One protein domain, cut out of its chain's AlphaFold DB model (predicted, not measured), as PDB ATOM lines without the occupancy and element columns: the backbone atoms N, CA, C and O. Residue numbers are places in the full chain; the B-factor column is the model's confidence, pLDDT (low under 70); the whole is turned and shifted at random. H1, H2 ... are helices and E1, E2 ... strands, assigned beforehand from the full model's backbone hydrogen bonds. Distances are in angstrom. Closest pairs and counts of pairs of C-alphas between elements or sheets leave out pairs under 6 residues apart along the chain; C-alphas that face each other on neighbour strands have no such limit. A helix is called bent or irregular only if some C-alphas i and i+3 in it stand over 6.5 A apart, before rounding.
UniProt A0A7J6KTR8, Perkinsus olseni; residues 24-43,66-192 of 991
ATOM      1  N   VAL A  24      -7.218 -31.447  16.914       32.59
ATOM      2  CA  VAL A  24      -8.189 -30.606  17.620       32.59
ATOM      3  C   VAL A  24      -8.472 -29.342  16.807       32.59
ATOM      4  O   VAL A  24      -7.797 -28.326  16.928       32.59
ATOM      5  N   LEU A  25      -9.512 -29.406  15.975       33.81
ATOM      6  CA  LEU A  25     -10.242 -28.220  15.536       33.81
ATOM      7  C   LEU A  25     -11.125 -27.757  16.698       33.81
ATOM      8  O   LEU A  25     -12.310 -28.095  16.767       33.81
ATOM      9  N   GLU A  26     -10.543 -26.988  17.615       35.69
ATOM     10  CA  GLU A  26     -11.325 -26.216  18.576       35.69
ATOM     11  C   GLU A  26     -12.042 -25.088  17.831       35.69
ATOM     12  O   GLU A  26     -11.534 -23.988  17.609       35.69
ATOM     13  N   ALA A  27     -13.268 -25.379  17.404       36.75
ATOM     14  CA  ALA A  27     -14.228 -24.321  17.170       36.75
ATOM     15  C   ALA A  27     -14.548 -23.686  18.530       36.75
ATOM     16  O   ALA A  27     -14.990 -24.391  19.437       36.75
ATOM     17  N   LEU A  28     -14.372 -22.367  18.652       43.88
ATOM     18  CA  LEU A  28     -14.840 -21.568  19.792       43.88
ATOM     19  C   LEU A  28     -16.379 -21.527  19.784       43.88
ATOM     20  O   LEU A  28     -17.022 -20.575  19.339       43.88
ATOM     21  N   LEU A  29     -16.965 -22.643  20.212       39.03
ATOM     22  CA  LEU A  29     -18.353 -23.042  20.003       39.03
ATOM     23  C   LEU A  29     -19.294 -22.502  21.091       39.03
ATOM     24  O   LEU A  29     -20.098 -23.256  21.626       39.03
ATOM     25  N   ASP A  30     -19.223 -21.203  21.404       36.25
ATOM     26  CA  ASP A  30     -20.154 -20.602  22.382       36.25
ATOM     27  C   ASP A  30     -20.536 -19.126  22.142       36.25
ATOM     28  O   ASP A  30     -21.119 -18.468  23.002       36.25
ATOM     29  N   VAL A  31     -20.255 -18.573  20.952       40.72
ATOM     30  CA  VAL A  31     -20.612 -17.178  20.617       40.72
ATOM     31  C   VAL A  31     -21.263 -17.082  19.233       40.72
ATOM     32  O   VAL A  31     -20.710 -16.509  18.296       40.72
ATOM     33  N   PHE A  32     -22.482 -17.616  19.091       45.31
ATOM     34  CA  PHE A  32     -23.329 -17.342  17.919       45.31
ATOM     35  C   PHE A  32     -23.896 -15.920  17.986       45.31
ATOM     36  O   PHE A  32     -25.062 -15.697  18.306       45.31
ATOM     37  N   ARG A  33     -23.028 -14.954  17.691       59.06
ATOM     38  CA  ARG A  33     -23.360 -13.547  17.511       59.06
ATOM     39  C   ARG A  33     -23.597 -13.265  16.030       59.06
ATOM     40  O   ARG A  33     -22.725 -13.500  15.194       59.06
ATOM     41  N   GLU A  34     -24.783 -12.765  15.717       74.69
ATOM     42  CA  GLU A  34     -25.060 -12.130  14.432       74.69
ATOM     43  C   GLU A  34     -24.493 -10.708  14.482       74.69
ATOM     44  O   GLU A  34     -24.779  -9.955  15.412       74.69
ATOM     45  N   ILE A  35     -23.627 -10.373  13.526       82.56
ATOM     46  CA  ILE A  35     -22.964  -9.070  13.456       82.56
ATOM     47  C   ILE A  35     -23.771  -8.191  12.495       82.56
ATOM     48  O   ILE A  35     -23.999  -8.622  11.361       82.56
ATOM     49  N   PRO A  36     -24.195  -6.979  12.895       84.19
ATOM     50  CA  PRO A  36     -24.796  -6.025  11.972       84.19
ATOM     51  C   PRO A  36     -23.705  -5.473  11.042       84.19
ATOM     52  O   PRO A  36     -22.842  -4.713  11.479       84.19
ATOM     53  N   LEU A  37     -23.726  -5.879   9.772       86.56
ATOM     54  CA  LEU A  37     -22.790  -5.426   8.740       86.56
ATOM     55  C   LEU A  37     -23.520  -4.617   7.669       86.56
ATOM     56  O   LEU A  37     -24.569  -5.033   7.178       86.56
ATOM     57  N   GLU A  38     -22.964  -3.473   7.279       86.44
ATOM     58  CA  GLU A  38     -23.477  -2.688   6.158       86.44
ATOM     59  C   GLU A  38     -22.953  -3.274   4.838       86.44
ATOM     60  O   GLU A  38     -21.759  -3.203   4.544       86.44
ATOM     61  N   LEU A  39     -23.841  -3.870   4.042       85.31
ATOM     62  CA  LEU A  39     -23.492  -4.478   2.758       85.31
ATOM     63  C   LEU A  39     -23.501  -3.430   1.638       85.31
ATOM     64  O   LEU A  39     -24.528  -2.794   1.389       85.31
ATOM     65  N   ARG A  40     -22.384  -3.292   0.917       85.31
ATOM     66  CA  ARG A  40     -22.239  -2.404  -0.252       85.31
ATOM     67  C   ARG A  40     -21.767  -3.187  -1.478       85.31
ATOM     68  O   ARG A  40     -21.028  -4.157  -1.349       85.31
ATOM     69  N   VAL A  41     -22.167  -2.759  -2.677       78.19
ATOM     70  CA  VAL A  41     -21.777  -3.392  -3.952       78.19
ATOM     71  C   VAL A  41     -21.127  -2.356  -4.859       78.19
ATOM     72  O   VAL A  41     -21.750  -1.351  -5.187       78.19
ATOM     73  N   LEU A  42     -19.897  -2.603  -5.311       68.38
ATOM     74  CA  LEU A  42     -19.181  -1.658  -6.174       68.38
ATOM     75  C   LEU A  42     -19.796  -1.592  -7.584       68.38
ATOM     76  O   LEU A  42     -19.785  -2.574  -8.336       68.38
ATOM     77  N   SER A  43     -20.286  -0.410  -7.973       45.62
ATOM     78  CA  SER A  43     -20.705  -0.108  -9.345       45.62
ATOM     79  C   SER A  43     -19.617   0.689 -10.089       45.62
ATOM     80  O   SER A  43     -19.175   1.751  -9.657       45.62
ATOM     81  N   LEU A  66     -28.005  -2.703   5.892       79.56
ATOM     82  CA  LEU A  66     -27.573  -3.313   7.150       79.56
ATOM     83  C   LEU A  66     -28.179  -4.718   7.293       79.56
ATOM     84  O   LEU A  66     -29.401  -4.858   7.368       79.56
ATOM     85  N   GLU A  67     -27.339  -5.750   7.353       83.12
ATOM     86  CA  GLU A  67     -27.759  -7.147   7.488       83.12
ATOM     87  C   GLU A  67     -27.069  -7.845   8.670       83.12
ATOM     88  O   GLU A  67     -25.898  -7.618   8.969       83.12
ATOM     89  N   ALA A  68     -27.813  -8.721   9.346       83.44
ATOM     90  CA  ALA A  68     -27.327  -9.570  10.426       83.44
ATOM     91  C   ALA A  68     -26.573 -10.786   9.850       83.44
ATOM     92  O   ALA A  68     -27.175 -11.793   9.473       83.44
ATOM     93  N   ILE A  69     -25.244 -10.694   9.762       86.00
ATOM     94  CA  ILE A  69     -24.388 -11.739   9.183       86.00
ATOM     95  C   ILE A  69     -23.829 -12.644  10.282       86.00
ATOM     96  O   ILE A  69     -23.272 -12.183  11.283       86.00
ATOM     97  N   ARG A  70     -23.928 -13.966  10.090       84.12
ATOM     98  CA  ARG A  70     -23.338 -14.947  11.003       84.12
ATOM     99  C   ARG A  70     -21.878 -15.184  10.641       84.12
ATOM    100  O   ARG A  70     -21.577 -15.774   9.601       84.12
ATOM    101  N   CYS A  71     -20.997 -14.762  11.539       84.31
ATOM    102  CA  CYS A  71     -19.561 -14.996  11.473       84.31
ATOM    103  C   CYS A  71     -19.178 -16.252  12.265       84.31
ATOM    104  O   CYS A  71     -19.582 -16.420  13.415       84.31
ATOM    105  N   LYS A  72     -18.366 -17.122  11.665       82.38
ATOM    106  CA  LYS A  72     -17.786 -18.300  12.313       82.38
ATOM    107  C   LYS A  72     -16.271 -18.261  12.160       82.38
ATOM    108  O   LYS A  72     -15.759 -18.290  11.045       82.38
ATOM    109  N   VAL A  73     -15.566 -18.223  13.284       80.19
ATOM    110  CA  VAL A  73     -14.101 -18.227  13.339       80.19
ATOM    111  C   VAL A  73     -13.619 -19.642  13.654       80.19
ATOM    112  O   VAL A  73     -14.159 -20.307  14.538       80.19
ATOM    113  N   MET A  74     -12.622 -20.117  12.914       79.38
ATOM    114  CA  MET A  74     -11.969 -21.409  13.105       79.38
ATOM    115  C   MET A  74     -10.459 -21.213  13.131       79.38
ATOM    116  O   MET A  74      -9.910 -20.450  12.334       79.38
ATOM    117  N   ILE A  75      -9.792 -21.931  14.029       79.06
ATOM    118  CA  ILE A  75      -8.351 -21.843  14.242       79.06
ATOM    119  C   ILE A  75      -7.771 -23.257  14.161       79.06
ATOM    120  O   ILE A  75      -8.405 -24.217  14.599       79.06
ATOM    121  N   LEU A  76      -6.578 -23.389  13.588       76.94
ATOM    122  CA  LEU A  76      -5.807 -24.628  13.575       76.94
ATOM    123  C   LEU A  76      -4.506 -24.413  14.356       76.94
ATOM    124  O   LEU A  76      -3.687 -23.576  13.969       76.94
ATOM    125  N   GLY A  77      -4.312 -25.175  15.430       69.25
ATOM    126  CA  GLY A  77      -3.139 -25.113  16.301       69.25
ATOM    127  C   GLY A  77      -2.828 -26.467  16.935       69.25
ATOM    128  O   GLY A  77      -3.648 -27.382  16.882       69.25
ATOM    129  N   GLU A  78      -1.629 -26.607  17.502       59.97
ATOM    130  CA  GLU A  78      -1.210 -27.837  18.203       59.97
ATOM    131  C   GLU A  78      -1.356 -27.730  19.730       59.97
ATOM    132  O   GLU A  78      -1.469 -28.759  20.386       59.97
ATOM    133  N   ASN A  79      -1.386 -26.511  20.287       58.00
ATOM    134  CA  ASN A  79      -1.624 -26.208  21.704       58.00
ATOM    135  C   ASN A  79      -2.377 -24.867  21.845       58.00
ATOM    136  O   ASN A  79      -2.388 -24.064  20.906       58.00
ATOM    137  N   GLU A  80      -2.935 -24.584  23.029       55.91
ATOM    138  CA  GLU A  80      -3.439 -23.245  23.377       55.91
ATOM    139  C   GLU A  80      -2.343 -22.186  23.143       55.91
ATOM    140  O   GLU A  80      -1.263 -22.245  23.731       55.91
ATOM    141  N   GLY A  81      -2.610 -21.223  22.254       57.06
ATOM    142  CA  GLY A  81      -1.699 -20.116  21.949       57.06
ATOM    143  C   GLY A  81      -0.678 -20.342  20.824       57.06
ATOM    144  O   GLY A  81       0.105 -19.431  20.571       57.06
ATOM    145  N   SER A  82      -0.671 -21.487  20.120       63.91
ATOM    146  CA  SER A  82       0.130 -21.659  18.889       63.91
ATOM    147  C   SER A  82      -0.744 -21.889  17.653       63.91
ATOM    148  O   SER A  82      -1.026 -23.016  17.234       63.91
ATOM    149  N   PHE A  83      -1.186 -20.792  17.042       70.31
ATOM    150  CA  PHE A  83      -2.049 -20.833  15.864       70.31
ATOM    151  C   PHE A  83      -1.202 -20.877  14.588       70.31
ATOM    152  O   PHE A  83      -0.317 -20.052  14.391       70.31
ATOM    153  N   ARG A  84      -1.475 -21.835  13.693       72.00
ATOM    154  CA  ARG A  84      -0.823 -21.937  12.370       72.00
ATOM    155  C   ARG A  84      -1.695 -21.421  11.230       72.00
ATOM    156  O   ARG A  84      -1.180 -21.036  10.182       72.00
ATOM    157  N   HIS A  85      -3.013 -21.439  11.413       78.38
ATOM    158  CA  HIS A  85      -3.965 -21.002  10.400       78.38
ATOM    159  C   HIS A  85      -5.262 -20.496  11.037       78.38
ATOM    160  O   HIS A  85      -5.774 -21.111  11.975       78.38
ATOM    161  N   CYS A  86      -5.806 -19.407  10.499       82.94
ATOM    162  CA  CYS A  86      -7.114 -18.862  10.848       82.94
ATOM    163  C   CYS A  86      -8.024 -18.882   9.615       82.94
ATOM    164  O   CYS A  86      -7.598 -18.533   8.513       82.94
ATOM    165  N   ARG A  87      -9.290 -19.262   9.800       85.00
ATOM    166  CA  ARG A  87     -10.331 -19.193   8.771       85.00
ATOM    167  C   ARG A  87     -11.600 -18.586   9.354       85.00
ATOM    168  O   ARG A  87     -12.137 -19.095  10.336       85.00
ATOM    169  N   VAL A  88     -12.102 -17.537   8.714       85.25
ATOM    170  CA  VAL A  88     -13.358 -16.867   9.070       85.25
ATOM    171  C   VAL A  88     -14.373 -17.087   7.952       85.25
ATOM    172  O   VAL A  88     -14.072 -16.868   6.781       85.25
ATOM    173  N   GLU A  89     -15.574 -17.527   8.313       86.88
ATOM    174  CA  GLU A  89     -16.684 -17.783   7.391       86.88
ATOM    175  C   GLU A  89     -17.830 -16.811   7.697       86.88
ATOM    176  O   GLU A  89     -18.334 -16.778   8.821       86.88
ATOM    177  N   LEU A  90     -18.246 -16.029   6.699       87.44
ATOM    178  CA  LEU A  90     -19.411 -15.147   6.760       87.44
ATOM    179  C   LEU A  90     -20.566 -15.789   5.995       87.44
ATOM    180  O   LEU A  90     -20.431 -16.149   4.822       87.44
ATOM    181  N   THR A  91     -21.708 -15.933   6.665       85.06
ATOM    182  CA  THR A  91     -22.893 -16.604   6.118       85.06
ATOM    183  C   THR A  91     -24.164 -15.830   6.450       85.06
ATOM    184  O   THR A  91     -24.341 -15.387   7.585       85.06
ATOM    185  N   SER A  92     -25.062 -15.687   5.473       82.75
ATOM    186  CA  SER A  92     -26.396 -15.112   5.687       82.75
ATOM    187  C   SER A  92     -27.433 -16.212   5.991       82.75
ATOM    188  O   SER A  92     -27.239 -17.414   5.730       82.75
ATOM    189  N   GLU A  93     -28.546 -15.810   6.602       73.44
ATOM    190  CA  GLU A  93     -29.782 -16.602   6.662       73.44
ATOM    191  C   GLU A  93     -30.793 -16.198   5.573       73.44
ATOM    192  O   GLU A  93     -31.592 -17.044   5.166       73.44
ATOM    193  N   ASN A  94     -30.716 -14.965   5.056       71.81
ATOM    194  CA  ASN A  94     -31.559 -14.466   3.967       71.81
ATOM    195  C   ASN A  94     -31.099 -15.018   2.611       71.81
ATOM    196  O   ASN A  94     -31.913 -15.552   1.853       71.81
ATOM    197  N   ASP A  95     -29.793 -14.955   2.334       77.00
ATOM    198  CA  ASP A  95     -29.191 -15.580   1.157       77.00
ATOM    199  C   ASP A  95     -28.402 -16.843   1.539       77.00
ATOM    200  O   ASP A  95     -27.421 -16.824   2.282       77.00
ATOM    201  N   ILE A  96     -28.845 -17.978   0.998       72.75
ATOM    202  CA  ILE A  96     -28.218 -19.290   1.200       72.75
ATOM    203  C   ILE A  96     -26.967 -19.507   0.338       72.75
ATOM    204  O   ILE A  96     -26.218 -20.447   0.612       72.75
ATOM    205  N   PHE A  97     -26.764 -18.688  -0.697       75.94
ATOM    206  CA  PHE A  97     -25.582 -18.701  -1.560       75.94
ATOM    207  C   PHE A  97     -24.488 -17.752  -1.049       75.94
ATOM    208  O   PHE A  97     -23.324 -17.915  -1.412       75.94
ATOM    209  N   PHE A  98     -24.829 -16.831  -0.143       82.81
ATOM    210  CA  PHE A  98     -23.879 -15.968   0.552       82.81
ATOM    211  C   PHE A  98     -22.982 -16.793   1.489       82.81
ATOM    212  O   PHE A  98     -23.362 -17.162   2.607       82.81
ATOM    213  N   HIS A  99     -21.780 -17.100   1.006       86.88
ATOM    214  CA  HIS A  99     -20.737 -17.793   1.753       86.88
ATOM    215  C   HIS A  99     -19.366 -17.224   1.381       86.88
ATOM    216  O   HIS A  99     -18.753 -17.617   0.384       86.88
ATOM    217  N   TYR A 100     -18.888 -16.301   2.208       87.88
ATOM    218  CA  TYR A 100     -17.600 -15.642   2.038       87.88
ATOM    219  C   TYR A 100     -16.587 -16.199   3.037       87.88
ATOM    220  O   TYR A 100     -16.898 -16.395   4.212       87.88
ATOM    221  N   THR A 101     -15.365 -16.452   2.574       87.25
ATOM    222  CA  THR A 101     -14.282 -17.020   3.385       87.25
ATOM    223  C   THR A 101     -13.049 -16.131   3.365       87.25
ATOM    224  O   THR A 101     -12.523 -15.843   2.292       87.25
ATOM    225  N   HIS A 102     -12.569 -15.765   4.550       88.38
ATOM    226  CA  HIS A 102     -11.232 -15.228   4.793       88.38
ATOM    227  C   HIS A 102     -10.367 -16.363   5.354       88.38
ATOM    228  O   HIS A 102     -10.827 -17.148   6.185       88.38
ATOM    229  N   SER A 103      -9.137 -16.493   4.870       83.75
ATOM    230  CA  SER A 103      -8.262 -17.637   5.140       83.75
ATOM    231  C   SER A 103      -6.824 -17.145   5.211       83.75
ATOM    232  O   SER A 103      -6.305 -16.658   4.211       83.75
ATOM    233  N   LEU A 104      -6.194 -17.266   6.379       84.56
ATOM    234  CA  LEU A 104      -4.951 -16.571   6.705       84.56
ATOM    235  C   LEU A 104      -3.946 -17.505   7.390       84.56
ATOM    236  O   LEU A 104      -4.234 -18.105   8.428       84.56
ATOM    237  N   ALA A 105      -2.756 -17.634   6.810       82.06
ATOM    238  CA  ALA A 105      -1.597 -18.277   7.429       82.06
ATOM    239  C   ALA A 105      -0.619 -17.236   8.003       82.06
ATOM    240  O   ALA A 105      -0.579 -16.098   7.540       82.06
ATOM    241  N   GLU A 106       0.226 -17.651   8.951       79.75
ATOM    242  CA  GLU A 106       1.213 -16.791   9.635       79.75
ATOM    243  C   GLU A 106       2.093 -15.969   8.669       79.75
ATOM    244  O   GLU A 106       2.392 -14.805   8.925       79.75
ATOM    245  N   MET A 107       2.470 -16.547   7.522       77.62
ATOM    246  CA  MET A 107       3.267 -15.861   6.498       77.62
ATOM    247  C   MET A 107       2.494 -14.730   5.804       77.62
ATOM    248  O   MET A 107       3.063 -13.671   5.583       77.62
ATOM    249  N   GLN A 108       1.203 -14.935   5.517       79.25
ATOM    250  CA  GLN A 108       0.325 -13.952   4.861       79.25
ATOM    251  C   GLN A 108      -0.107 -12.835   5.820       79.25
ATOM    252  O   GLN A 108      -0.418 -11.726   5.400       79.25
ATOM    253  N   PHE A 109      -0.127 -13.114   7.127       82.25
ATOM    254  CA  PHE A 109      -0.404 -12.087   8.126       82.25
ATOM    255  C   PHE A 109       0.672 -10.995   8.151       82.25
ATOM    256  O   PHE A 109       0.339  -9.854   8.441       82.25
ATOM    257  N   ARG A 110       1.932 -11.303   7.802       80.25
ATOM    258  CA  ARG A 110       3.002 -10.290   7.737       80.25
ATOM    259  C   ARG A 110       2.715  -9.210   6.696       80.25
ATOM    260  O   ARG A 110       2.947  -8.040   6.977       80.25
ATOM    261  N   ASP A 111       2.141  -9.590   5.558       80.69
ATOM    262  CA  ASP A 111       1.755  -8.647   4.505       80.69
ATOM    263  C   ASP A 111       0.679  -7.670   5.028       80.69
ATOM    264  O   ASP A 111       0.835  -6.453   4.931       80.69
ATOM    265  N   ILE A 112      -0.352  -8.192   5.709       81.38
ATOM    266  CA  ILE A 112      -1.397  -7.388   6.378       81.38
ATOM    267  C   ILE A 112      -0.803  -6.530   7.510       81.38
ATOM    268  O   ILE A 112      -1.214  -5.386   7.716       81.38
ATOM    269  N   GLN A 113       0.169  -7.066   8.251       81.62
ATOM    270  CA  GLN A 113       0.837  -6.379   9.354       81.62
ATOM    271  C   GLN A 113       1.623  -5.154   8.866       81.62
ATOM    272  O   GLN A 113       1.550  -4.098   9.498       81.62
ATOM    273  N   GLU A 114       2.329  -5.272   7.738       81.81
ATOM    274  CA  GLU A 114       3.048  -4.165   7.099       81.81
ATOM    275  C   GLU A 114       2.091  -3.160   6.433       81.81
ATOM    276  O   GLU A 114       2.259  -1.951   6.613       81.81
ATOM    277  N   GLU A 115       1.054  -3.631   5.728       82.38
ATOM    278  CA  GLU A 115       0.080  -2.777   5.034       82.38
ATOM    279  C   GLU A 115      -0.763  -1.935   6.009       82.38
ATOM    280  O   GLU A 115      -0.856  -0.712   5.868       82.38
ATOM    281  N   GLN A 116      -1.338  -2.570   7.035       82.06
ATOM    282  CA  GLN A 116      -2.226  -1.927   8.016       82.06
ATOM    283  C   GLN A 116      -1.482  -1.420   9.266       82.06
ATOM    284  O   GLN A 116      -2.098  -0.835  10.157       82.06
ATOM    285  N   LYS A 117      -0.153  -1.597   9.332       81.38
ATOM    286  CA  LYS A 117       0.727  -1.169  10.442       81.38
ATOM    287  C   LYS A 117       0.295  -1.722  11.807       81.38
ATOM    288  O   LYS A 117       0.301  -1.011  12.816       81.38
ATOM    289  N   LEU A 118      -0.090  -2.996  11.839       81.25
ATOM    290  CA  LEU A 118      -0.584  -3.656  13.046       81.25
ATOM    291  C   LEU A 118       0.572  -4.015  13.995       81.25
ATOM    292  O   LEU A 118       1.525  -4.696  13.629       81.25
ATOM    293  N   MET A 119       0.456  -3.610  15.260       79.06
ATOM    294  CA  MET A 119       1.471  -3.858  16.299       79.06
ATOM    295  C   MET A 119       1.304  -5.208  17.028       79.06
ATOM    296  O   MET A 119       1.882  -5.390  18.094       79.06
ATOM    297  N   ILE A 120       0.491  -6.122  16.488       83.56
ATOM    298  CA  ILE A 120       0.073  -7.376  17.142       83.56
ATOM    299  C   ILE A 120       0.739  -8.598  16.500       83.56
ATOM    300  O   ILE A 120       1.058  -8.581  15.311       83.56
ATOM    301  N   GLU A 121       0.897  -9.678  17.259       81.25
ATOM    302  CA  GLU A 121       1.370 -10.961  16.718       81.25
ATOM    303  C   GLU A 121       0.228 -11.779  16.080       81.25
ATOM    304  O   GLU A 121      -0.952 -11.581  16.380       81.25
ATOM    305  N   PHE A 122       0.556 -12.763  15.230       81.38
ATOM    306  CA  PHE A 122      -0.451 -13.620  14.573       81.38
ATOM    307  C   PHE A 122      -1.366 -14.348  15.574       81.38
ATOM    308  O   PHE A 122      -2.560 -14.518  15.322       81.38
ATOM    309  N   ASN A 123      -0.833 -14.718  16.744       78.19
ATOM    310  CA  ASN A 123      -1.603 -15.347  17.820       78.19
ATOM    311  C   ASN A 123      -2.650 -14.399  18.446       78.19
ATOM    312  O   ASN A 123      -3.634 -14.857  19.024       78.19
ATOM    313  N   GLU A 124      -2.482 -13.081  18.311       80.88
ATOM    314  CA  GLU A 124      -3.401 -12.069  18.845       80.88
ATOM    315  C   GLU A 124      -4.456 -11.617  17.822       80.88
ATOM    316  O   GLU A 124      -5.548 -11.204  18.220       80.88
ATOM    317  N   TYR A 125      -4.172 -11.744  16.518       84.06
ATOM    318  CA  TYR A 125      -5.058 -11.336  15.415       84.06
ATOM    319  C   TYR A 125      -6.504 -11.814  15.596       84.06
ATOM    320  O   TYR A 125      -7.448 -11.034  15.465       84.06
ATOM    321  N   VAL A 126      -6.691 -13.083  15.970       80.44
ATOM    322  CA  VAL A 126      -8.026 -13.674  16.141       80.44
ATOM    323  C   VAL A 126      -8.792 -13.036  17.305       80.44
ATOM    324  O   VAL A 126      -9.988 -12.765  17.188       80.44
ATOM    325  N   ASN A 127      -8.104 -12.724  18.406       81.88
ATOM    326  CA  ASN A 127      -8.702 -12.059  19.564       81.88
ATOM    327  C   ASN A 127      -9.075 -10.604  19.246       81.88
ATOM    328  O   ASN A 127     -10.132 -10.135  19.672       81.88
ATOM    329  N   VAL A 128      -8.254  -9.904  18.454       84.12
ATOM    330  CA  VAL A 128      -8.568  -8.553  17.960       84.12
ATOM    331  C   VAL A 128      -9.782  -8.583  17.030       84.12
ATOM    332  O   VAL A 128     -10.711  -7.804  17.240       84.12
ATOM    333  N   PHE A 129      -9.843  -9.520  16.079       85.69
ATOM    334  CA  PHE A 129     -10.993  -9.690  15.185       85.69
ATOM    335  C   PHE A 129     -12.291  -9.952  15.972       85.69
ATOM    336  O   PHE A 129     -13.288  -9.256  15.783       85.69
ATOM    337  N   ILE A 130     -12.270 -10.884  16.935       83.31
ATOM    338  CA  ILE A 130     -13.413 -11.159  17.825       83.31
ATOM    339  C   ILE A 130     -13.807  -9.911  18.633       83.31
ATOM    340  O   ILE A 130     -14.999  -9.635  18.797       83.31
ATOM    341  N   LYS A 131     -12.835  -9.123  19.113       84.44
ATOM    342  CA  LYS A 131     -13.096  -7.862  19.820       84.44
ATOM    343  C   LYS A 131     -13.794  -6.839  18.919       84.44
ATOM    344  O   LYS A 131     -14.774  -6.256  19.371       84.44
ATOM    345  N   MET A 132     -13.367  -6.668  17.665       85.62
ATOM    346  CA  MET A 132     -14.019  -5.751  16.713       85.62
ATOM    347  C   MET A 132     -15.464  -6.172  16.413       85.62
ATOM    348  O   MET A 132     -16.379  -5.354  16.529       85.62
ATOM    349  N   CYS A 133     -15.698  -7.462  16.144       83.88
ATOM    350  CA  CYS A 133     -17.042  -8.024  15.982       83.88
ATOM    351  C   CYS A 133     -17.933  -7.756  17.208       83.88
ATOM    352  O   CYS A 133     -19.095  -7.377  17.074       83.88
ATOM    353  N   ASN A 134     -17.386  -7.920  18.417       84.06
ATOM    354  CA  ASN A 134     -18.108  -7.676  19.663       84.06
ATOM    355  C   ASN A 134     -18.399  -6.189  19.913       84.06
ATOM    356  O   ASN A 134     -19.470  -5.881  20.436       84.06
ATOM    357  N   SER A 135     -17.498  -5.283  19.525       83.94
ATOM    358  CA  SER A 135     -17.695  -3.830  19.617       83.94
ATOM    359  C   SER A 135     -18.804  -3.338  18.682       83.94
ATOM    360  O   SER A 135     -19.666  -2.586  19.126       83.94
ATOM    361  N   CYS A 136     -18.866  -3.841  17.443       83.56
ATOM    362  CA  CYS A 136     -19.945  -3.517  16.491       83.56
ATOM    363  C   CYS A 136     -21.338  -3.970  16.971       83.56
ATOM    364  O   CYS A 136     -22.354  -3.424  16.553       83.56
ATOM    365  N   ILE A 137     -21.396  -4.978  17.849       81.38
ATOM    366  CA  ILE A 137     -22.645  -5.480  18.445       81.38
ATOM    367  C   ILE A 137     -23.026  -4.695  19.705       81.38
ATOM    368  O   ILE A 137     -24.209  -4.461  19.942       81.38
ATOM    369  N   ALA A 138     -22.046  -4.320  20.531       83.69
ATOM    370  CA  ALA A 138     -22.293  -3.596  21.774       83.69
ATOM    371  C   ALA A 138     -22.629  -2.113  21.537       83.69
ATOM    372  O   ALA A 138     -23.503  -1.568  22.207       83.69
ATOM    373  N   GLU A 139     -21.948  -1.470  20.585       83.94
ATOM    374  CA  GLU A 139     -22.007  -0.022  20.354       83.94
ATOM    375  C   GLU A 139     -22.119   0.302  18.845       83.94
ATOM    376  O   GLU A 139     -21.217   0.921  18.273       83.94
ATOM    377  N   PRO A 140     -23.231  -0.064  18.172       77.56
ATOM    378  CA  PRO A 140     -23.394   0.081  16.715       77.56
ATOM    379  C   PRO A 140     -23.404   1.536  16.205       77.56
ATOM    380  O   PRO A 140     -23.379   1.775  15.001       77.56
ATOM    381  N   HIS A 141     -23.455   2.526  17.102       78.25
ATOM    382  CA  HIS A 141     -23.320   3.949  16.765       78.25
ATOM    383  C   HIS A 141     -21.859   4.443  16.768       78.25
ATOM    384  O   HIS A 141     -21.563   5.472  16.157       78.25
ATOM    385  N   ALA A 142     -20.960   3.718  17.448       81.75
ATOM    386  CA  ALA A 142     -19.544   4.053  17.600       81.75
ATOM    387  C   ALA A 142     -18.624   3.135  16.775       81.75
ATOM    388  O   ALA A 142     -17.585   3.593  16.305       81.75
ATOM    389  N   PHE A 143     -19.009   1.873  16.556       86.44
ATOM    390  CA  PHE A 143     -18.274   0.908  15.734       86.44
ATOM    391  C   PHE A 143     -19.185   0.327  14.649       86.44
ATOM    392  O   PHE A 143     -20.245  -0.221  14.949       86.44
ATOM    393  N   LEU A 144     -18.751   0.428  13.393       87.00
ATOM    394  CA  LEU A 144     -19.469  -0.028  12.206       87.00
ATOM    395  C   LEU A 144     -18.620  -1.057  11.450       87.00
ATOM    396  O   LEU A 144     -17.441  -0.817  11.198       87.00
ATOM    397  N   GLY A 145     -19.219  -2.178  11.050       87.38
ATOM    398  CA  GLY A 145     -18.618  -3.106  10.091       87.38
ATOM    399  C   GLY A 145     -19.225  -2.901   8.705       87.38
ATOM    400  O   GLY A 145     -20.441  -3.014   8.554       87.38
ATOM    401  N   VAL A 146     -18.404  -2.615   7.694       88.81
ATOM    402  CA  VAL A 146     -18.846  -2.405   6.304       88.81
ATOM    403  C   VAL A 146     -18.269  -3.512   5.428       88.81
ATOM    404  O   VAL A 146     -17.055  -3.673   5.368       88.81
ATOM    405  N   LEU A 147     -19.121  -4.281   4.742       88.94
ATOM    406  CA  LEU A 147     -18.692  -5.310   3.791       88.94
ATOM    407  C   LEU A 147     -18.930  -4.824   2.358       88.94
ATOM    408  O   LEU A 147     -20.062  -4.789   1.870       88.94
ATOM    409  N   VAL A 148     -17.845  -4.480   1.669       87.94
ATOM    410  CA  VAL A 148     -17.849  -4.039   0.274       87.94
ATOM    411  C   VAL A 148     -17.612  -5.243  -0.636       87.94
ATOM    412  O   VAL A 148     -16.540  -5.837  -0.613       87.94
ATOM    413  N   MET A 149     -18.604  -5.607  -1.449       86.50
ATOM    414  CA  MET A 149     -18.547  -6.734  -2.386       86.50
ATOM    415  C   MET A 149     -18.295  -6.261  -3.822       86.50
ATOM    416  O   MET A 149     -18.931  -5.321  -4.315       86.50
ATOM    417  N   ALA A 150     -17.404  -6.957  -4.526       83.81
ATOM    418  CA  ALA A 150     -17.123  -6.762  -5.941       83.81
ATOM    419  C   ALA A 150     -17.762  -7.868  -6.803       83.81
ATOM    420  O   ALA A 150     -18.100  -8.958  -6.340       83.81
ATOM    421  N   ARG A 151     -17.951  -7.587  -8.100       75.69
ATOM    422  CA  ARG A 151     -18.625  -8.509  -9.041       75.69
ATOM    423  C   ARG A 151     -17.787  -9.724  -9.454       75.69
ATOM    424  O   ARG A 151     -18.312 -10.606 -10.125       75.69
ATOM    425  N   ASP A 152     -16.510  -9.758  -9.092       78.25
ATOM    426  CA  ASP A 152     -15.592 -10.880  -9.321       78.25
ATOM    427  C   ASP A 152     -15.627 -11.932  -8.195       78.25
ATOM    428  O   ASP A 152     -14.982 -12.972  -8.308       78.25
ATOM    429  N   GLY A 153     -16.408 -11.691  -7.135       76.06
ATOM    430  CA  GLY A 153     -16.500 -12.564  -5.966       76.06
ATOM    431  C   GLY A 153     -15.496 -12.231  -4.859       76.06
ATOM    432  O   GLY A 153     -15.462 -12.944  -3.857       76.06
ATOM    433  N   THR A 154     -14.704 -11.167  -4.996       85.94
ATOM    434  CA  THR A 154     -13.943 -10.603  -3.873       85.94
ATOM    435  C   THR A 154     -14.832  -9.701  -3.014       85.94
ATOM    436  O   THR A 154     -15.797  -9.095  -3.490       85.94
ATOM    437  N   ALA A 155     -14.536  -9.627  -1.720       87.50
ATOM    438  CA  ALA A 155     -15.174  -8.712  -0.787       87.50
ATOM    439  C   ALA A 155     -14.165  -8.230   0.260       87.50
ATOM    440  O   ALA A 155     -13.240  -8.952   0.621       87.50
ATOM    441  N   ARG A 156     -14.358  -7.021   0.781       88.38
ATOM    442  CA  ARG A 156     -13.524  -6.416   1.823       88.38
ATOM    443  C   ARG A 156     -14.404  -6.023   3.003       88.38
ATOM    444  O   ARG A 156     -15.417  -5.357   2.806       88.38
ATOM    445  N   LEU A 157     -14.045  -6.485   4.197       90.00
ATOM    446  CA  LEU A 157     -14.709  -6.149   5.455       90.00
ATOM    447  C   LEU A 157     -13.866  -5.122   6.204       90.00
ATOM    448  O   LEU A 157     -12.797  -5.479   6.695       90.00
ATOM    449  N   ASP A 158     -14.371  -3.900   6.329       89.06
ATOM    450  CA  ASP A 158     -13.722  -2.803   7.044       89.06
ATOM    451  C   ASP A 158     -14.412  -2.582   8.399       89.06
ATOM    452  O   ASP A 158     -15.626  -2.354   8.463       89.06
ATOM    453  N   PHE A 159     -13.651  -2.624   9.495       89.69
ATOM    454  CA  PHE A 159     -14.115  -2.196  10.816       89.69
ATOM    455  C   PHE A 159     -13.763  -0.726  11.030       89.69
ATOM    456  O   PHE A 159     -12.589  -0.358  11.076       89.69
ATOM    457  N   VAL A 160     -14.779   0.119  11.189       87.94
ATOM    458  CA  VAL A 160     -14.644   1.577  11.248       87.94
ATOM    459  C   VAL A 160     -15.155   2.099  12.587       87.94
ATOM    460  O   VAL A 160     -16.293   1.838  12.975       87.94
ATOM    461  N   GLN A 161     -14.337   2.890  13.279       87.50
ATOM    462  CA  GLN A 161     -14.764   3.667  14.437       87.50
ATOM    463  C   GLN A 161     -15.253   5.051  14.004       87.50
ATOM    464  O   GLN A 161     -14.568   5.776  13.277       87.50
ATOM    465  N   ASN A 162     -16.433   5.425  14.484       81.94
ATOM    466  CA  ASN A 162     -17.028   6.739  14.315       81.94
ATOM    467  C   ASN A 162     -16.624   7.644  15.489       81.94
ATOM    468  O   ASN A 162     -17.148   7.507  16.594       81.94
ATOM    469  N   MET A 163     -15.691   8.568  15.254       76.56
ATOM    470  CA  MET A 163     -15.418   9.691  16.155       76.56
ATOM    471  C   MET A 163     -16.161  10.925  15.631       76.56
ATOM    472  O   MET A 163     -16.265  11.087  14.419       76.56
ATOM    473  N   GLU A 164     -16.602  11.829  16.515       64.94
ATOM    474  CA  GLU A 164     -17.516  12.960  16.212       64.94
ATOM    475  C   GLU A 164     -17.201  13.781  14.939       64.94
ATOM    476  O   GLU A 164     -18.108  14.354  14.341       64.94
ATOM    477  N   TYR A 165     -15.932  13.830  14.512       64.56
ATOM    478  CA  TYR A 165     -15.472  14.562  13.325       64.56
ATOM    479  C   TYR A 165     -14.628  13.717  12.349       64.56
ATOM    480  O   TYR A 165     -14.038  14.272  11.421       64.56
ATOM    481  N   LYS A 166     -14.502  12.394  12.552       72.88
ATOM    482  CA  LYS A 166     -13.663  11.521  11.713       72.88
ATOM    483  C   LYS A 166     -14.013  10.032  11.837       72.88
ATOM    484  O   LYS A 166     -14.021   9.479  12.931       72.88
ATOM    485  N   PHE A 167     -14.132   9.357  10.696       78.44
ATOM    486  CA  PHE A 167     -14.103   7.895  10.620       78.44
ATOM    487  C   PHE A 167     -12.656   7.378  10.623       78.44
ATOM    488  O   PHE A 167     -11.807   7.893   9.888       78.44
ATOM    489  N   ILE A 168     -12.370   6.378  11.456       82.62
ATOM    490  CA  ILE A 168     -11.054   5.737  11.564       82.62
ATOM    491  C   ILE A 168     -11.218   4.244  11.282       82.62
ATOM    492  O   ILE A 168     -11.923   3.546  12.002       82.62
ATOM    493  N   GLU A 169     -10.559   3.764  10.234       82.56
ATOM    494  CA  GLU A 169     -10.440   2.341   9.911       82.56
ATOM    495  C   GLU A 169      -9.517   1.667  10.944       82.56
ATOM    496  O   GLU A 169      -8.406   2.140  11.185       82.56
ATOM    497  N   LEU A 170     -10.007   0.617  11.610       84.00
ATOM    498  CA  LEU A 170      -9.317  -0.077  12.707       84.00
ATOM    499  C   LEU A 170      -8.679  -1.399  12.277       84.00
ATOM    500  O   LEU A 170      -7.628  -1.770  12.795       84.00
ATOM    501  N   LEU A 171      -9.356  -2.137  11.397       87.25
ATOM    502  CA  LEU A 171      -8.935  -3.441  10.897       87.25
ATOM    503  C   LEU A 171      -9.718  -3.758   9.628       87.25
ATOM    504  O   LEU A 171     -10.943  -3.602   9.631       87.25
ATOM    505  N   SER A 172      -9.039  -4.283   8.612       88.44
ATOM    506  CA  SER A 172      -9.682  -4.624   7.341       88.44
ATOM    507  C   SER A 172      -9.280  -6.017   6.872       88.44
ATOM    508  O   SER A 172      -8.119  -6.411   6.968       88.44
ATOM    509  N   ALA A 173     -10.249  -6.802   6.401       87.38
ATOM    510  CA  ALA A 173     -10.054  -8.210   6.069       87.38
ATOM    511  C   ALA A 173     -10.635  -8.551   4.692       87.38
ATOM    512  O   ALA A 173     -11.798  -8.268   4.403       87.38
ATOM    513  N   GLU A 174      -9.830  -9.202   3.853       88.12
ATOM    514  CA  GLU A 174     -10.254  -9.662   2.530       88.12
ATOM    515  C   GLU A 174     -10.961 -11.019   2.595       88.12
ATOM    516  O   GLU A 174     -10.483 -11.976   3.209       88.12
ATOM    517  N   PHE A 175     -12.094 -11.109   1.915       89.94
ATOM    518  CA  PHE A 175     -12.953 -12.276   1.821       89.94
ATOM    519  C   PHE A 175     -13.141 -12.679   0.359       89.94
ATOM    520  O   PHE A 175     -13.268 -11.843  -0.531       89.94
ATOM    521  N   ILE A 176     -13.224 -13.983   0.112       87.69
ATOM    522  CA  ILE A 176     -13.468 -14.541  -1.221       87.69
ATOM    523  C   ILE A 176     -14.749 -15.374  -1.176       87.69
ATOM    524  O   ILE A 176     -14.938 -16.187  -0.264       87.69
ATOM    525  N   ALA A 177     -15.635 -15.176  -2.151       86.00
ATOM    526  CA  ALA A 177     -16.820 -15.996  -2.352       86.00
ATOM    527  C   ALA A 177     -16.402 -17.454  -2.589       86.00
ATOM    528  O   ALA A 177     -15.585 -17.763  -3.458       86.00
ATOM    529  N   SER A 178     -16.941 -18.373  -1.792       84.69
ATOM    530  CA  SER A 178     -16.593 -19.788  -1.915       84.69
ATOM    531  C   SER A 178     -17.122 -20.397  -3.220       84.69
ATOM    532  O   SER A 178     -18.193 -20.017  -3.684       84.69
ATOM    533  N   PRO A 179     -16.427 -21.386  -3.809       81.06
ATOM    534  CA  PRO A 179     -16.882 -22.014  -5.042       81.06
ATOM    535  C   PRO A 179     -18.194 -22.789  -4.845       81.06
ATOM    536  O   PRO A 179     -18.446 -23.369  -3.785       81.06
ATOM    537  N   ASP A 180     -18.982 -22.877  -5.918       75.56
ATOM    538  CA  ASP A 180     -20.272 -23.577  -6.024       75.56
ATOM    539  C   ASP A 180     -20.328 -24.944  -5.326       75.56
ATOM    540  O   ASP A 180     -21.345 -25.321  -4.743       75.56
ATOM    541  N   THR A 181     -19.242 -25.715  -5.389       74.94
ATOM    542  CA  THR A 181     -19.128 -27.040  -4.765       74.94
ATOM    543  C   THR A 181     -19.166 -26.964  -3.238       74.94
ATOM    544  O   THR A 181     -19.902 -27.726  -2.609       74.94
ATOM    545  N   VAL A 182     -18.440 -26.011  -2.648       75.81
ATOM    546  CA  VAL A 182     -18.418 -25.740  -1.203       75.81
ATOM    547  C   VAL A 182     -19.752 -25.147  -0.761       75.81
ATOM    548  O   VAL A 182     -20.314 -25.606   0.232       75.81
ATOM    549  N   ILE A 183     -20.324 -24.218  -1.536       78.69
ATOM    550  CA  ILE A 183     -21.663 -23.665  -1.274       78.69
ATOM    551  C   ILE A 183     -22.711 -24.790  -1.248       78.69
ATOM    552  O   ILE A 183     -23.466 -24.907  -0.283       78.69
ATOM    553  N   ARG A 184     -22.728 -25.690  -2.242       74.12
ATOM    554  CA  ARG A 184     -23.652 -26.842  -2.279       74.12
ATOM    555  C   ARG A 184     -23.439 -27.805  -1.112       74.12
ATOM    556  O   ARG A 184     -24.426 -28.277  -0.545       74.12
ATOM    557  N   GLN A 185     -22.194 -28.090  -0.727       75.12
ATOM    558  CA  GLN A 185     -21.892 -28.917   0.448       75.12
ATOM    559  C   GLN A 185     -22.379 -28.255   1.741       75.12
ATOM    560  O   GLN A 185     -23.026 -28.916   2.551       75.12
ATOM    561  N   HIS A 186     -22.159 -26.950   1.909       71.12
ATOM    562  CA  HIS A 186     -22.600 -26.199   3.081       71.12
ATOM    563  C   HIS A 186     -24.131 -26.070   3.151       71.12
ATOM    564  O   HIS A 186     -24.718 -26.301   4.208       71.12
ATOM    565  N   ILE A 187     -24.807 -25.821   2.023       72.56
ATOM    566  CA  ILE A 187     -26.276 -25.878   1.911       72.56
ATOM    567  C   ILE A 187     -26.784 -27.281   2.266       72.56
ATOM    568  O   ILE A 187     -27.741 -27.406   3.025       72.56
ATOM    569  N   THR A 188     -26.134 -28.339   1.773       75.19
ATOM    570  CA  THR A 188     -26.504 -29.735   2.070       75.19
ATOM    571  C   THR A 188     -26.299 -30.068   3.549       75.19
ATOM    572  O   THR A 188     -27.151 -30.717   4.154       75.19
ATOM    573  N   TYR A 189     -25.219 -29.581   4.164       73.56
ATOM    574  CA  TYR A 189     -24.964 -29.710   5.596       73.56
ATOM    575  C   TYR A 189     -26.006 -28.949   6.427       73.56
ATOM    576  O   TYR A 189     -26.642 -29.562   7.281       73.56
ATOM    577  N   ARG A 190     -26.270 -27.662   6.138       67.31
ATOM    578  CA  ARG A 190     -27.329 -26.867   6.799       67.31
ATOM    579  C   ARG A 190     -28.693 -27.543   6.648       67.31
ATOM    580  O   ARG A 190     -29.417 -27.678   7.631       67.31
ATOM    581  N   TYR A 191     -29.024 -28.032   5.452       65.25
ATOM    582  CA  TYR A 191     -30.255 -28.774   5.179       65.25
ATOM    583  C   TYR A 191     -30.341 -30.072   5.991       65.25
ATOM    584  O   TYR A 191     -31.366 -30.324   6.618       65.25
ATOM    585  N   ASN A 192     -29.274 -30.872   6.048       70.62
ATOM    586  CA  ASN A 192     -29.249 -32.125   6.805       70.62
ATOM    587  C   ASN A 192     -29.234 -31.899   8.326       70.62
ATOM    588  O   ASN A 192     -29.882 -32.652   9.050       70.62
TER     589      ASN A 192
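What this domain is: This is residues 24 to 43 and 66 to 192 of the 991 residues of a protein of Perkinsus olseni (UniProt A0A7J6KTR8). Seven strands form a closed but strongly splayed barrel: the meanders E2 E3 E4 and E5 E6 E7 make two walls that meet as a corner where E4 pairs with E7, and E1 joins them again between E2 and E5. The curled sheet wraps round H2, H1 reaches from the E3 wall toward E7, and H3 sits at the far end beyond E7. You have 147 printed residues with three named helices and seven named strands, along the chain E1 E2 E3 E4 H1 H2 E5 E6 E7 H3. Round the ring run E1 E2 E3 E4 E7 E6 E5 and back to E1, a mixed sheet in a domain of the class mixed, helices and strands. The whole is compact, with a radius of gyration of the C-alphas of 15.5 A and spans of 48 by 40 by 30 A.

Where its parts are: Start at Val 24 and pass residues 24 to 33, which hold no named element, to find C-alpha 34 at (-25.060, -12.130, 14.432). There E1 begins, residues 34 to 41, 20.6 A long. After the cut, E2 takes residues 66 to 77 and runs 34.0 A. Next come E3, residues 83 to 91, 23.4 A, and E4, residues 99 to 105, 20.0 A. H1, residues 106 to 116, follows directly and measures 15.3 A. H2, residues 122 to 138, runs 25.1 A from C-alpha 122 at (-0.451, -13.620, 14.573); it is irregular, but only just, with C-alphas 123 and 126 at 6.8 A. Then read E5, residues 143 to 149, 19.7 A, E6, residues 154 to 163, 28.6 A, and E7, residues 166 to 177, 31.1 A, which bends by 61 degrees at residue 170. H3, residues 180 to 192, is 17.8 A long and ends at C-alpha 192, (-29.249, -32.125, 6.805).

How they stand to each other: Begin at E1, where E2 is its antiparallel neighbour on one side, with N 35 and O 69 at 2.9 A, and E5 its parallel neighbour on the other side, with N 38 and O 145 at 2.9 A. E2 E3 E4 is a meander, each strand the antiparallel neighbour of the one before; look for N 72 and O 89 at 2.9 A and N 88 and O 102 at 2.9 A. E5 E6 E7 is another, with N 146 and O 158 at 2.9 A and N 157 and O 173 at 2.9 A. Between the meanders, E4 and E7 are antiparallel neighbours, with N 101 and O 176 at 2.9 A. The pairing of E2 is staggered: with E1 over residues 66 to 70, with E3 over residues 70 to 77. H2 is on the barrel, outside it, at a height over the sheet of 6.6 A, and the sheet curls round it; its closest C-alphas to E5 are those of Cys 136 and Phe 143, 4.8 A apart. H1 is also on the barrel and outside it, at a height of 8.6 A; its closest C-alphas to E3 are those of Glu 106 and Arg 84, 6.2 A. H1 and H2 are close but not clearly touching, with the C-alphas of Glu 106 and Phe 122 at 6.1 A and a steep tilt of 56 degrees. H3 is on the barrel too, with His 99 of E4 and Ile 183 as the closest C-alphas, 6.7 A; it is apart from H1 and H2. Every O i to N i+4 pair is within hydrogen-bond range in H3, against 4 of 7 in H1 and 11 of 13 in H2.

The domain as a whole: The two C-alphas farthest apart are those of Tyr 165 and Asn 192, 49.1 A. Residues 44 to 65 are not printed, and C-alphas 43 and 66 are 18.2 A apart across this cut. Of the links that are printed whole, E3 to E4 is short and the others are tight. The mean pLDDT of the printed part is 77.5; look for values under 70 at residues 24 to 33, 42 to 43, 77 to 82, 164 to 165 and 190 to 191.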